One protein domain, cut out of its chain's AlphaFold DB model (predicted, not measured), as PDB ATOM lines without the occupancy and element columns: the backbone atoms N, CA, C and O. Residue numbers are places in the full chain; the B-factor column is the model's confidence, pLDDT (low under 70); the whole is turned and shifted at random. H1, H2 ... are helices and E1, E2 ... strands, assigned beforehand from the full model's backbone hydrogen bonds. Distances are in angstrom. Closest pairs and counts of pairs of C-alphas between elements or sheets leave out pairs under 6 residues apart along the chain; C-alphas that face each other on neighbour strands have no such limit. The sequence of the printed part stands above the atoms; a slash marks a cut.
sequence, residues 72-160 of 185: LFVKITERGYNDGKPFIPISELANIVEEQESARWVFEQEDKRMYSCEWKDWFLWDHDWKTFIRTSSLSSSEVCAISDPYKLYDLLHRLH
ATOM      1  N   LEU A  72     -42.152  42.220 -12.926       97.81
ATOM      2  CA  LEU A  72     -42.339  43.205 -13.988       97.81
ATOM      3  C   LEU A  72     -41.413  44.428 -13.830       97.81
ATOM      4  O   LEU A  72     -41.016  45.041 -14.820       97.81
ATOM      5  N   PHE A  73     -41.067  44.774 -12.587       97.44
ATOM      6  CA  PHE A  73     -40.399  46.026 -12.220       97.44
ATOM      7  C   PHE A  73     -38.961  45.845 -11.726       97.44
ATOM      8  O   PHE A  73     -38.339  46.805 -11.272       97.44
ATOM      9  N   VAL A  74     -38.435  44.622 -11.753       96.81
ATOM     10  CA  VAL A  74     -37.070  44.324 -11.304       96.81
ATOM     11  C   VAL A  74     -36.273  43.711 -12.441       96.81
ATOM     12  O   VAL A  74     -36.813  43.288 -13.459       96.81
ATOM     13  N   LYS A  75     -34.954  43.687 -12.272       97.00
ATOM     14  CA  LYS A  75     -34.069  43.053 -13.238       97.00
ATOM     15  C   LYS A  75     -34.194  41.533 -13.123       97.00
ATOM     16  O   LYS A  75     -33.912  40.993 -12.057       97.00
ATOM     17  N   ILE A  76     -34.558  40.874 -14.217       97.06
ATOM     18  CA  ILE A  76     -34.639  39.412 -14.330       97.06
ATOM     19  C   ILE A  76     -33.769  38.915 -15.482       97.06
ATOM     20  O   ILE A  76     -33.365  39.695 -16.347       97.06
ATOM     21  N   THR A  77     -33.511  37.613 -15.509       96.56
ATOM     22  CA  THR A  77     -32.997  36.894 -16.680       96.56
ATOM     23  C   THR A  77     -34.060  35.925 -17.183       96.56
ATOM     24  O   THR A  77     -34.942  35.503 -16.439       96.56
ATOM     25  N   GLU A  78     -34.004  35.582 -18.464       94.75
ATOM     26  CA  GLU A  78     -34.895  34.600 -19.081       94.75
ATOM     27  C   GLU A  78     -34.108  33.896 -20.180       94.75
ATOM     28  O   GLU A  78     -33.732  34.525 -21.164       94.75
ATOM     29  N   ARG A  79     -33.816  32.603 -20.030       90.81
ATOM     30  CA  ARG A  79     -32.938  31.885 -20.968       90.81
ATOM     31  C   ARG A  79     -33.469  31.919 -22.400       90.81
ATOM     32  O   ARG A  79     -32.691  31.968 -23.352       90.81
ATOM     33  N   GLY A  80     -34.793  31.899 -22.554       87.31
ATOM     34  CA  GLY A  80     -35.466  31.966 -23.846       87.31
ATOM     35  C   GLY A  80     -35.598  33.374 -24.432       87.31
ATOM     36  O   GLY A  80     -36.270  33.520 -25.453       87.31
ATOM     37  N   TYR A  81     -35.037  34.420 -23.818       94.06
ATOM     38  CA  TYR A  81     -35.244  35.812 -24.229       94.06
ATOM     39  C   TYR A  81     -33.988  36.675 -24.025       94.06
ATOM     40  O   TYR A  81     -33.215  36.452 -23.102       94.06
ATOM     41  N   ASN A  82     -33.772  37.667 -24.894       92.19
ATOM     42  CA  ASN A  82     -32.643  38.608 -24.805       92.19
ATOM     43  C   ASN A  82     -31.260  37.934 -24.609       92.19
ATOM     44  O   ASN A  82     -30.430  38.399 -23.829       92.19
ATOM     45  N   ASP A  83     -31.021  36.793 -25.266       91.06
ATOM     46  CA  ASP A  83     -29.817  35.956 -25.103       91.06
ATOM     47  C   ASP A  83     -29.497  35.566 -23.641       91.06
ATOM     48  O   ASP A  83     -28.334  35.372 -23.285       91.06
ATOM     49  N   GLY A  84     -30.505  35.516 -22.762       91.50
ATOM     50  CA  GLY A  84     -30.326  35.288 -21.326       91.50
ATOM     51  C   GLY A  84     -29.715  36.470 -20.565       91.50
ATOM     52  O   GLY A  84     -29.415  36.343 -19.377       91.50
ATOM     53  N   LYS A  85     -29.516  37.625 -21.211       95.31
ATOM     54  CA  LYS A  85     -28.978  38.828 -20.564       95.31
ATOM     55  C   LYS A  85     -30.022  39.436 -19.623       95.31
ATOM     56  O   LYS A  85     -31.206  39.414 -19.948       95.31
ATOM     57  N   PRO A  86     -29.610  40.029 -18.488       96.75
ATOM     58  CA  PRO A  86     -30.549  40.664 -17.574       96.75
ATOM     59  C   PRO A  86     -31.241  41.898 -18.171       96.75
ATOM     60  O   PRO A  86     -30.578  42.746 -18.768       96.75
ATOM     61  N   PHE A  87     -32.540  42.055 -17.922       96.44
ATOM     62  CA  PHE A  87     -33.355  43.198 -18.366       96.44
ATOM     63  C   PHE A  87     -34.481  43.491 -17.364       96.44
ATOM     64  O   PHE A  87     -34.716  42.703 -16.451       96.44
ATOM     65  N   ILE A  88     -35.157  44.634 -17.512       96.62
ATOM     66  CA  ILE A  88     -36.338  44.987 -16.709       96.62
ATOM     67  C   ILE A  88     -37.577  44.827 -17.605       96.62
ATOM     68  O   ILE A  88     -37.681  45.552 -18.597       96.62
ATOM     69  N   PRO A  89     -38.517  43.915 -17.297       97.12
ATOM     70  CA  PRO A  89     -39.614  43.588 -18.208       97.12
ATOM     71  C   PRO A  89     -40.493  44.773 -18.613       97.12
ATOM     72  O   PRO A  89     -40.856  44.880 -19.781       97.12
ATOM     73  N   ILE A  90     -40.810  45.690 -17.691       96.12
ATOM     74  CA  ILE A  90     -41.631  46.864 -18.030       96.12
ATOM     75  C   ILE A  90     -40.959  47.788 -19.051       96.12
ATOM     76  O   ILE A  90     -41.650  48.412 -19.852       96.12
ATOM     77  N   SER A  91     -39.624  47.844 -19.066       93.75
ATOM     78  CA  SER A  91     -38.882  48.621 -20.059       93.75
ATOM     79  C   SER A  91     -38.991  47.995 -21.450       93.75
ATOM     80  O   SER A  91     -39.255  48.707 -22.411       93.75
ATOM     81  N   GLU A  92     -38.886  46.668 -21.557       93.56
ATOM     82  CA  GLU A  92     -39.091  45.956 -22.829       93.56
ATOM     83  C   GLU A  92     -40.530  46.109 -23.340       93.56
ATOM     84  O   GLU A  92     -40.754  46.337 -24.525       93.56
ATOM     85  N   LEU A  93     -41.515  46.047 -22.441       93.94
ATOM     86  CA  LEU A  93     -42.923  46.258 -22.782       93.94
ATOM     87  C   LEU A  93     -43.193  47.676 -23.296       93.94
ATOM     88  O   LEU A  93     -43.921  47.829 -24.272       93.94
ATOM     89  N   ALA A  94     -42.596  48.702 -22.685       91.25
ATOM     90  CA  ALA A  94     -42.726  50.075 -23.168       91.25
ATOM     91  C   ALA A  94     -42.124  50.245 -24.574       91.25
ATOM     92  O   ALA A  94     -42.731  50.896 -25.423       91.25
ATOM     93  N   ASN A  95     -40.996  49.580 -24.846       87.88
ATOM     94  CA  ASN A  95     -40.359  49.579 -26.164       87.88
ATOM     95  C   ASN A  95     -41.179  48.817 -27.225       87.88
ATOM     96  O   ASN A  95     -41.097  49.143 -28.401       87.88
ATOM     97  N   ILE A  96     -42.009  47.830 -26.854       87.75
ATOM     98  CA  ILE A  96     -42.922  47.155 -27.805       87.75
ATOM     99  C   ILE A  96     -43.993  48.110 -28.344       87.75
ATOM    100  O   ILE A  96     -44.422  47.972 -29.489       87.75
ATOM    101  N   VAL A  97     -44.435  49.075 -27.531       75.31
ATOM    102  CA  VAL A  97     -45.412  50.097 -27.949       75.31
ATOM    103  C   VAL A  97     -44.797  51.070 -28.975       75.31
ATOM    104  O   VAL A  97     -45.510  51.867 -29.588       75.31
ATOM    105  N   GLU A  98     -43.485  50.992 -29.203       68.12
ATOM    106  CA  GLU A  98     -42.720  51.859 -30.087       68.12
ATOM    107  C   GLU A  98     -42.370  51.157 -31.415       68.12
ATOM    108  O   GLU A  98     -41.512  50.285 -31.486       68.12
ATOM    109  N   GLU A  99     -42.993  51.590 -32.513       56.12
ATOM    110  CA  GLU A  99     -42.483  51.355 -33.881       56.12
ATOM    111  C   GLU A  99     -41.833  52.627 -34.476       56.12
ATOM    112  O   GLU A  99     -41.603  52.717 -35.679       56.12
ATOM    113  N   GLN A 100     -41.552  53.652 -33.664       55.16
ATOM    114  CA  GLN A 100     -41.094  54.968 -34.131       55.16
ATOM    115  C   GLN A 100     -39.894  55.423 -33.295       55.16
ATOM    116  O   GLN A 100     -40.115  55.833 -32.167       55.16
ATOM    117  N   GLU A 101     -38.684  55.393 -33.876       57.88
ATOM    118  CA  GLU A 101     -37.307  55.576 -33.331       57.88
ATOM    119  C   GLU A 101     -37.012  56.789 -32.401       57.88
ATOM    120  O   GLU A 101     -35.855  57.170 -32.207       57.88
ATOM    121  N   SER A 102     -38.020  57.466 -31.863       64.38
ATOM    122  CA  SER A 102     -37.914  58.826 -31.338       64.38
ATOM    123  C   SER A 102     -38.205  58.973 -29.849       64.38
ATOM    124  O   SER A 102     -37.881  60.032 -29.317       64.38
ATOM    125  N   ALA A 103     -38.779  57.977 -29.165       66.75
ATOM    126  CA  ALA A 103     -39.120  58.106 -27.751       66.75
ATOM    127  C   ALA A 103     -38.160  57.302 -26.882       66.75
ATOM    128  O   ALA A 103     -37.920  56.122 -27.101       66.75
ATOM    129  N   ARG A 104     -37.595  57.936 -25.856       82.75
ATOM    130  CA  ARG A 104     -36.770  57.227 -24.880       82.75
ATOM    131  C   ARG A 104     -37.547  57.089 -23.593       82.75
ATOM    132  O   ARG A 104     -37.845  58.072 -22.920       82.75
ATOM    133  N   TRP A 105     -37.828  55.847 -23.232       88.81
ATOM    134  CA  TRP A 105     -38.439  55.529 -21.956       88.81
ATOM    135  C   TRP A 105     -37.399  55.513 -20.838       88.81
ATOM    136  O   TRP A 105     -36.366  54.846 -20.922       88.81
ATOM    137  N   VAL A 106     -37.699  56.219 -19.753       92.44
ATOM    138  CA  VAL A 106     -36.931  56.192 -18.508       92.44
ATOM    139  C   VAL A 106     -37.739  55.436 -17.466       92.44
ATOM    140  O   VAL A 106     -38.915  55.727 -17.260       92.44
ATOM    141  N   PHE A 107     -37.118  54.453 -16.813       94.75
ATOM    142  CA  PHE A 107     -37.768  53.708 -15.741       94.75
ATOM    143  C   PHE A 107     -37.699  54.485 -14.421       94.75
ATOM    144  O   PHE A 107     -36.622  54.673 -13.853       94.75
ATOM    145  N   GLU A 108     -38.856  54.906 -13.920       93.56
ATOM    146  CA  GLU A 108     -39.024  55.549 -12.618       93.56
ATOM    147  C   GLU A 108     -39.258  54.464 -11.557       93.56
ATOM    148  O   GLU A 108     -40.385  54.025 -11.325       93.56
ATOM    149  N   GLN A 109     -38.177  53.982 -10.932       88.50
ATOM    150  CA  GLN A 109     -38.217  52.798 -10.061       88.50
ATOM    151  C   GLN A 109     -39.135  52.954  -8.836       88.50
ATOM    152  O   GLN A 109     -39.814  51.994  -8.470       88.50
ATOM    153  N   GLU A 110     -39.159  54.130  -8.202       89.81
ATOM    154  CA  GLU A 110     -39.997  54.393  -7.018       89.81
ATOM    155  C   GLU A 110     -41.490  54.284  -7.346       89.81
ATOM    156  O   GLU A 110     -42.252  53.671  -6.597       89.81
ATOM    157  N   ASP A 111     -41.875  54.793  -8.516       88.69
ATOM    158  CA  ASP A 111     -43.256  54.828  -8.998       88.69
ATOM    159  C   ASP A 111     -43.630  53.623  -9.876       88.69
ATOM    160  O   ASP A 111     -44.774  53.510 -10.314       88.69
ATOM    161  N   LYS A 112     -42.678  52.716 -10.143       92.75
ATOM    162  CA  LYS A 112     -42.867  51.497 -10.950       92.75
ATOM    163  C   LYS A 112     -43.524  51.766 -12.311       92.75
ATOM    164  O   LYS A 112     -44.410  51.034 -12.752       92.75
ATOM    165  N   ARG A 113     -43.067  52.809 -12.998       93.81
ATOM    166  CA  ARG A 113     -43.601  53.229 -14.301       93.81
ATOM    167  C   ARG A 113     -42.499  53.701 -15.235       93.81
ATOM    168  O   ARG A 113     -41.385  53.987 -14.807       93.81
ATOM    169  N   MET A 114     -42.822  53.781 -16.515       94.69
ATOM    170  CA  MET A 114     -41.956  54.345 -17.541       94.69
ATOM    171  C   MET A 114     -42.447  55.748 -17.891       94.69
ATOM    172  O   MET A 114     -43.654  55.962 -17.971       94.69
ATOM    173  N   TYR A 115     -41.527  56.679 -18.124       93.44
ATOM    174  CA  TYR A 115     -41.827  58.031 -18.597       93.44
ATOM    175  C   TYR A 115     -41.067  58.326 -19.891       93.44
ATOM    176  O   TYR A 115     -39.873  58.028 -19.974       93.44
ATOM    177  N   SER A 116     -41.736  58.920 -20.881       90.19
ATOM    178  CA  SER A 116     -41.089  59.484 -22.069       90.19
ATOM    179  C   SER A 116     -41.109  61.007 -22.003       90.19
ATOM    180  O   SER A 116     -42.165  61.642 -21.969       90.19
ATOM    181  N   CYS A 117     -39.922  61.614 -22.050       87.06
ATOM    182  CA  CYS A 117     -39.781  63.066 -22.148       87.06
ATOM    183  C   CYS A 117     -40.309  63.603 -23.487       87.06
ATOM    184  O   CYS A 117     -40.830  64.718 -23.548       87.06
ATOM    185  N   GLU A 118     -40.150  62.830 -24.562       86.94
ATOM    186  CA  GLU A 118     -40.508  63.228 -25.922       86.94
ATOM    187  C   GLU A 118     -42.022  63.259 -26.122       86.94
ATOM    188  O   GLU A 118     -42.549  64.201 -26.720       86.94
ATOM    189  N   TRP A 119     -42.732  62.270 -25.580       84.44
ATOM    190  CA  TRP A 119     -44.192  62.200 -25.657       84.44
ATOM    191  C   TRP A 119     -44.894  62.868 -24.478       84.44
ATOM    192  O   TRP A 119     -46.079  63.188 -24.576       84.44
ATOM    193  N   LYS A 120     -44.154  63.143 -23.396       88.62
ATOM    194  CA  LYS A 120     -44.684  63.650 -22.123       88.62
ATOM    195  C   LYS A 120     -45.783  62.743 -21.575       88.62
ATOM    196  O   LYS A 120     -46.814  63.225 -21.105       88.62
ATOM    197  N   ASP A 121     -45.557  61.441 -21.658       90.88
ATOM    198  CA  ASP A 121     -46.499  60.426 -21.218       90.88
ATOM    199  C   ASP A 121     -45.828  59.346 -20.370       90.88
ATOM    200  O   ASP A 121     -44.604  59.200 -20.311       90.88
ATOM    201  N   TRP A 122     -46.680  58.615 -19.662       93.12
ATOM    202  CA  TRP A 122     -46.316  57.493 -18.824       93.12
ATOM    203  C   TRP A 122     -46.860  56.203 -19.405       93.12
ATOM    204  O   TRP A 122     -47.970  56.175 -19.937       93.12
ATOM    205  N   PHE A 123     -46.102  55.129 -19.223       93.75
ATOM    206  CA  PHE A 123     -46.526  53.757 -19.457       93.75
ATOM    207  C   PHE A 123     -46.380  52.960 -18.161       93.75
ATOM    208  O   PHE A 123     -45.316  52.944 -17.539       93.75
ATOM    209  N   LEU A 124     -47.458  52.313 -17.729       94.19
ATOM    210  CA  LEU A 124     -47.498  51.581 -16.467       94.19
ATOM    211  C   LEU A 124     -48.451  50.389 -16.526       94.19
ATOM    212  O   LEU A 124     -49.321  50.301 -17.392       94.19
ATOM    213  N   TRP A 125     -48.291  49.482 -15.570       95.31
ATOM    214  CA  TRP A 125     -49.272  48.444 -15.283       95.31
ATOM    215  C   TRP A 125     -50.262  48.942 -14.233       95.31
ATOM    216  O   TRP A 125     -49.863  49.309 -13.127       95.31
ATOM    217  N   ASP A 126     -51.548  48.916 -14.563       92.62
ATOM    218  CA  ASP A 126     -52.616  49.225 -13.623       92.62
ATOM    219  C   ASP A 126     -53.035  47.966 -12.857       92.62
ATOM    220  O   ASP A 126     -53.436  46.955 -13.441       92.62
ATOM    221  N   HIS A 127     -52.924  48.015 -11.530       89.00
ATOM    222  CA  HIS A 127     -53.204  46.866 -10.671       89.00
ATOM    223  C   HIS A 127     -54.702  46.580 -10.496       89.00
ATOM    224  O   HIS A 127     -55.063  45.418 -10.285       89.00
ATOM    225  N   ASP A 128     -55.556  47.598 -10.612       88.25
ATOM    226  CA  ASP A 128     -56.999  47.473 -10.404       88.25
ATOM    227  C   ASP A 128     -57.679  46.943 -11.668       88.25
ATOM    228  O   ASP A 128     -58.485  46.009 -11.622       88.25
ATOM    229  N   TRP A 129     -57.317  47.508 -12.818       88.44
ATOM    230  CA  TRP A 129     -57.857  47.161 -14.131       88.44
ATOM    231  C   TRP A 129     -57.104  46.007 -14.787       88.44
ATOM    232  O   TRP A 129     -57.604  45.427 -15.750       88.44
ATOM    233  N   LYS A 130     -55.929  45.641 -14.255       90.56
ATOM    234  CA  LYS A 130     -55.075  44.551 -14.751       90.56
ATOM    235  C   LYS A 130     -54.760  44.699 -16.239       90.56
ATOM    236  O   LYS A 130     -54.891  43.752 -17.014       90.56
ATOM    237  N   THR A 131     -54.370  45.905 -16.627       92.31
ATOM    238  CA  THR A 131     -54.016  46.256 -18.003       92.31
ATOM    239  C   THR A 131     -52.854  47.233 -18.009       92.31
ATOM    240  O   THR A 131     -52.611  47.941 -17.032       92.31
ATOM    241  N   PHE A 132     -52.156  47.314 -19.137       94.00
ATOM    242  CA  PHE A 132     -51.244  48.420 -19.376       94.00
ATOM    243  C   PHE A 132     -52.024  49.696 -19.674       94.00
ATOM    244  O   PHE A 132     -53.009  49.675 -20.419       94.00
ATOM    245  N   ILE A 133     -51.563  50.797 -19.090       92.31
ATOM    246  CA  ILE A 133     -52.068  52.143 -19.323       92.31
ATOM    247  C   ILE A 133     -50.935  52.974 -19.901       92.31
ATOM    248  O   ILE A 133     -49.812  52.964 -19.395       92.31
ATOM    249  N   ARG A 134     -51.272  53.728 -20.944       91.69
ATOM    250  CA  ARG A 134     -50.483  54.853 -21.427       91.69
ATOM    251  C   ARG A 134     -51.272  56.128 -21.165       91.69
ATOM    252  O   ARG A 134     -52.450  56.178 -21.509       91.69
ATOM    253  N   THR A 135     -50.672  57.143 -20.560       91.75
ATOM    254  CA  THR A 135     -51.388  58.381 -20.212       91.75
ATOM    255  C   THR A 135     -50.479  59.600 -20.240       91.75
ATOM    256  O   THR A 135     -49.323  59.514 -19.844       91.75
ATOM    257  N   SER A 136     -51.006  60.751 -20.657       89.75
ATOM    258  CA  SER A 136     -50.343  62.056 -20.543       89.75
ATOM    259  C   SER A 136     -50.608  62.758 -19.207       89.75
ATOM    260  O   SER A 136     -50.141  63.878 -18.998       89.75
ATOM    261  N   SER A 137     -51.398  62.160 -18.310       89.25
ATOM    262  CA  SER A 137     -51.741  62.747 -17.014       89.25
ATOM    263  C   SER A 137     -52.156  61.670 -16.013       89.25
ATOM    264  O   SER A 137     -53.228  61.083 -16.101       89.25
ATOM    265  N   LEU A 138     -51.333  61.485 -14.982       84.81
ATOM    266  CA  LEU A 138     -51.582  60.528 -13.897       84.81
ATOM    267  C   LEU A 138     -52.774  60.904 -12.999       84.81
ATOM    268  O   LEU A 138     -53.244  60.086 -12.216       84.81
ATOM    269  N   SER A 139     -53.241  62.152 -13.079       81.50
ATOM    270  CA  SER A 139     -54.365  62.667 -12.286       81.50
ATOM    271  C   SER A 139     -55.701  62.674 -13.030       81.50
ATOM    272  O   SER A 139     -56.728  62.960 -12.418       81.50
ATOM    273  N   SER A 140     -55.704  62.419 -14.342       75.25
ATOM    274  CA  SER A 140     -56.922  62.378 -15.158       75.25
ATOM    275  C   SER A 140     -57.204  60.950 -15.614       75.25
ATOM    276  O   SER A 140     -56.325  60.098 -15.648       75.25
ATOM    277  N   SER A 141     -58.450  60.675 -15.997       73.44
ATOM    278  CA  SER A 141     -58.834  59.393 -16.605       73.44
ATOM    279  C   SER A 141     -58.477  59.314 -18.098       73.44
ATOM    280  O   SER A 141     -59.062  58.518 -18.829       73.44
ATOM    281  N   GLU A 142     -57.572  60.170 -18.581       80.50
ATOM    282  CA  GLU A 142     -57.170  60.192 -19.986       80.50
ATOM    283  C   GLU A 142     -56.195  59.050 -20.259       80.50
ATOM    284  O   GLU A 142     -55.087  59.016 -19.726       80.50
ATOM    285  N   VAL A 143     -56.610  58.113 -21.110       85.62
ATOM    286  CA  VAL A 143     -55.799  56.966 -21.522       85.62
ATOM    287  C   VAL A 143     -55.569  57.045 -23.026       85.62
ATOM    288  O   VAL A 143     -56.506  57.192 -23.812       85.62
ATOM    289  N   CYS A 144     -54.309  56.953 -23.431       85.44
ATOM    290  CA  CYS A 144     -53.902  56.887 -24.824       85.44
ATOM    291  C   CYS A 144     -54.077  55.461 -25.354       85.44
ATOM    292  O   CYS A 144     -53.827  54.482 -24.648       85.44
ATOM    293  N   ALA A 145     -54.451  55.340 -26.628       86.00
ATOM    294  CA  ALA A 145     -54.480  54.045 -27.290       86.00
ATOM    295  C   ALA A 145     -53.070  53.429 -27.334       86.00
ATOM    296  O   ALA A 145     -52.084  54.109 -27.636       86.00
ATOM    297  N   ILE A 146     -53.000  52.132 -27.047       87.88
ATOM    298  CA  ILE A 146     -51.800  51.311 -27.188       87.88
ATOM    299  C   ILE A 146     -51.948  50.512 -28.483       87.88
ATOM    300  O   ILE A 146     -52.928  49.784 -28.652       87.88
ATOM    301  N   SER A 147     -50.995  50.667 -29.398       84.12
ATOM    302  CA  SER A 147     -50.930  49.875 -30.630       84.12
ATOM    303  C   SER A 147     -50.553  48.426 -30.318       84.12
ATOM    304  O   SER A 147     -49.759  48.178 -29.417       84.12
ATOM    305  N   ASP A 148     -51.122  47.476 -31.066       86.62
ATOM    306  CA  ASP A 148     -50.835  46.038 -30.958       86.62
ATOM    307  C   ASP A 148     -50.788  45.487 -29.516       86.62
ATOM    308  O   ASP A 148     -49.818  44.830 -29.128       86.62
ATOM    309  N   PRO A 149     -51.843  45.684 -28.700       90.31
ATOM    310  CA  PRO A 149     -51.818  45.309 -27.286       90.31
ATOM    311  C   PRO A 149     -51.574  43.808 -27.065       90.31
ATOM    312  O   PRO A 149     -51.093  43.421 -26.004       90.31
ATOM    313  N   TYR A 150     -51.858  42.957 -28.060       92.25
ATOM    314  CA  TYR A 150     -51.560  41.524 -28.005       92.25
ATOM    315  C   TYR A 150     -50.059  41.239 -27.833       92.25
ATOM    316  O   TYR A 150     -49.719  40.347 -27.062       92.25
ATOM    317  N   LYS A 151     -49.164  42.044 -28.435       94.19
ATOM    318  CA  LYS A 151     -47.703  41.884 -28.303       94.19
ATOM    319  C   LYS A 151     -47.244  42.030 -26.845       94.19
ATOM    320  O   LYS A 151     -46.304  41.359 -26.424       94.19
ATOM    321  N   LEU A 152     -47.922  42.874 -26.057       95.19
ATOM    322  CA  LEU A 152     -47.628  43.043 -24.629       95.19
ATOM    323  C   LEU A 152     -47.954  41.773 -23.841       95.19
ATOM    324  O   LEU A 152     -47.146  41.313 -23.036       95.19
ATOM    325  N   TYR A 153     -49.124  41.183 -24.091       95.50
ATOM    326  CA  TYR A 153     -49.527  39.943 -23.430       95.50
ATOM    327  C   TYR A 153     -48.696  38.749 -23.900       95.50
ATOM    328  O   TYR A 153     -48.336  37.931 -23.060       95.50
ATOM    329  N   ASP A 154     -48.309  38.696 -25.176       96.00
ATOM    330  CA  ASP A 154     -47.388  37.679 -25.693       96.00
ATOM    331  C   ASP A 154     -46.037  37.731 -24.967       96.00
ATOM    332  O   ASP A 154     -45.480  36.687 -24.622       96.00
ATOM    333  N   LEU A 155     -45.517  38.932 -24.669       96.56
ATOM    334  CA  LEU A 155     -44.306  39.062 -23.861       96.56
ATOM    335  C   LEU A 155     -44.550  38.646 -22.403       96.56
ATOM    336  O   LEU A 155     -43.737  37.909 -21.851       96.56
ATOM    337  N   LEU A 156     -45.670  39.030 -21.778       97.50
ATOM    338  CA  LEU A 156     -46.013  38.544 -20.431       97.50
ATOM    339  C   LEU A 156     -46.094  37.012 -20.377       97.50
ATOM    340  O   LEU A 156     -45.601  36.401 -19.427       97.50
ATOM    341  N   HIS A 157     -46.676  36.390 -21.403       97.06
ATOM    342  CA  HIS A 157     -46.724  34.939 -21.550       97.06
ATOM    343  C   HIS A 157     -45.331  34.340 -21.709       97.06
ATOM    344  O   HIS A 157     -45.002  33.375 -21.024       97.06
ATOM    345  N   ARG A 158     -44.488  34.931 -22.557       96.75
ATOM    346  CA  ARG A 158     -43.112  34.474 -22.765       96.75
ATOM    347  C   ARG A 158     -42.262  34.545 -21.503       96.75
ATOM    348  O   ARG A 158     -41.429  33.673 -21.284       96.75
ATOM    349  N   LEU A 159     -42.478  35.567 -20.681       97.50
ATOM    350  CA  LEU A 159     -41.783  35.758 -19.406       97.50
ATOM    351  C   LEU A 159     -42.464  35.035 -18.237       97.50
ATOM    352  O   LEU A 159     -41.997  35.131 -17.104       97.50
ATOM    353  N   HIS A 160     -43.559  34.315 -18.494       97.44
ATOM    354  CA  HIS A 160     -44.322  33.576 -17.490       97.44
ATOM    355  C   HIS A 160     -44.851  34.450 -16.338       97.44
ATOM    356  O   HIS A 160     -44.971  33.973 -15.213       97.44
TER     357      HIS A 160
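This is residues 72 to 160 of the 185 residues of an uncharacterized protein of Alistipes finegoldii (UniProt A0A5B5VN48). A twisted four-strand meander, each strand the antiparallel neighbour of the one before, has H1 over one face, and H2 packs on H1. The 89 printed residues run H1, E1, E2, E3, E4, H2, the sheet's order being E1, E2, E3, E4; the class is mixed, with under half of the residues in named elements. The whole is compact: radius of gyration of the C-alphas 12.9 A, spans 39 by 29 by 27 A.

H1, residues 89 to 96, begins at C-alpha (-39.614, 43.588, -18.208). E1 is 105 to 108, E2 113 to 116, E3 121 to 126, 14.9 A, E4 131 to 135. H2, 149 to 158, 14.6 A, ends at C-alpha (-43.112, 34.474, -22.765).

Hairpins E1-E2, E2-E3 and E3-E4 have N 106 and O 115, N 114 and O 123, N 122 and O 135 within hydrogen-bond range, each 2.8 A. H1's height over the sheet is 8.2 A. H1 and H2 touch, closest C-alphas Leu 93 and Leu 152, 6.0 A. H2 only grazes the sheet. Every O i to N i+4 pair is within range in H1, 5 of 6 in H2.

The printed part has no cut. E4 to H2 is a long link. Residues 98 to 103 are under pLDDT 70.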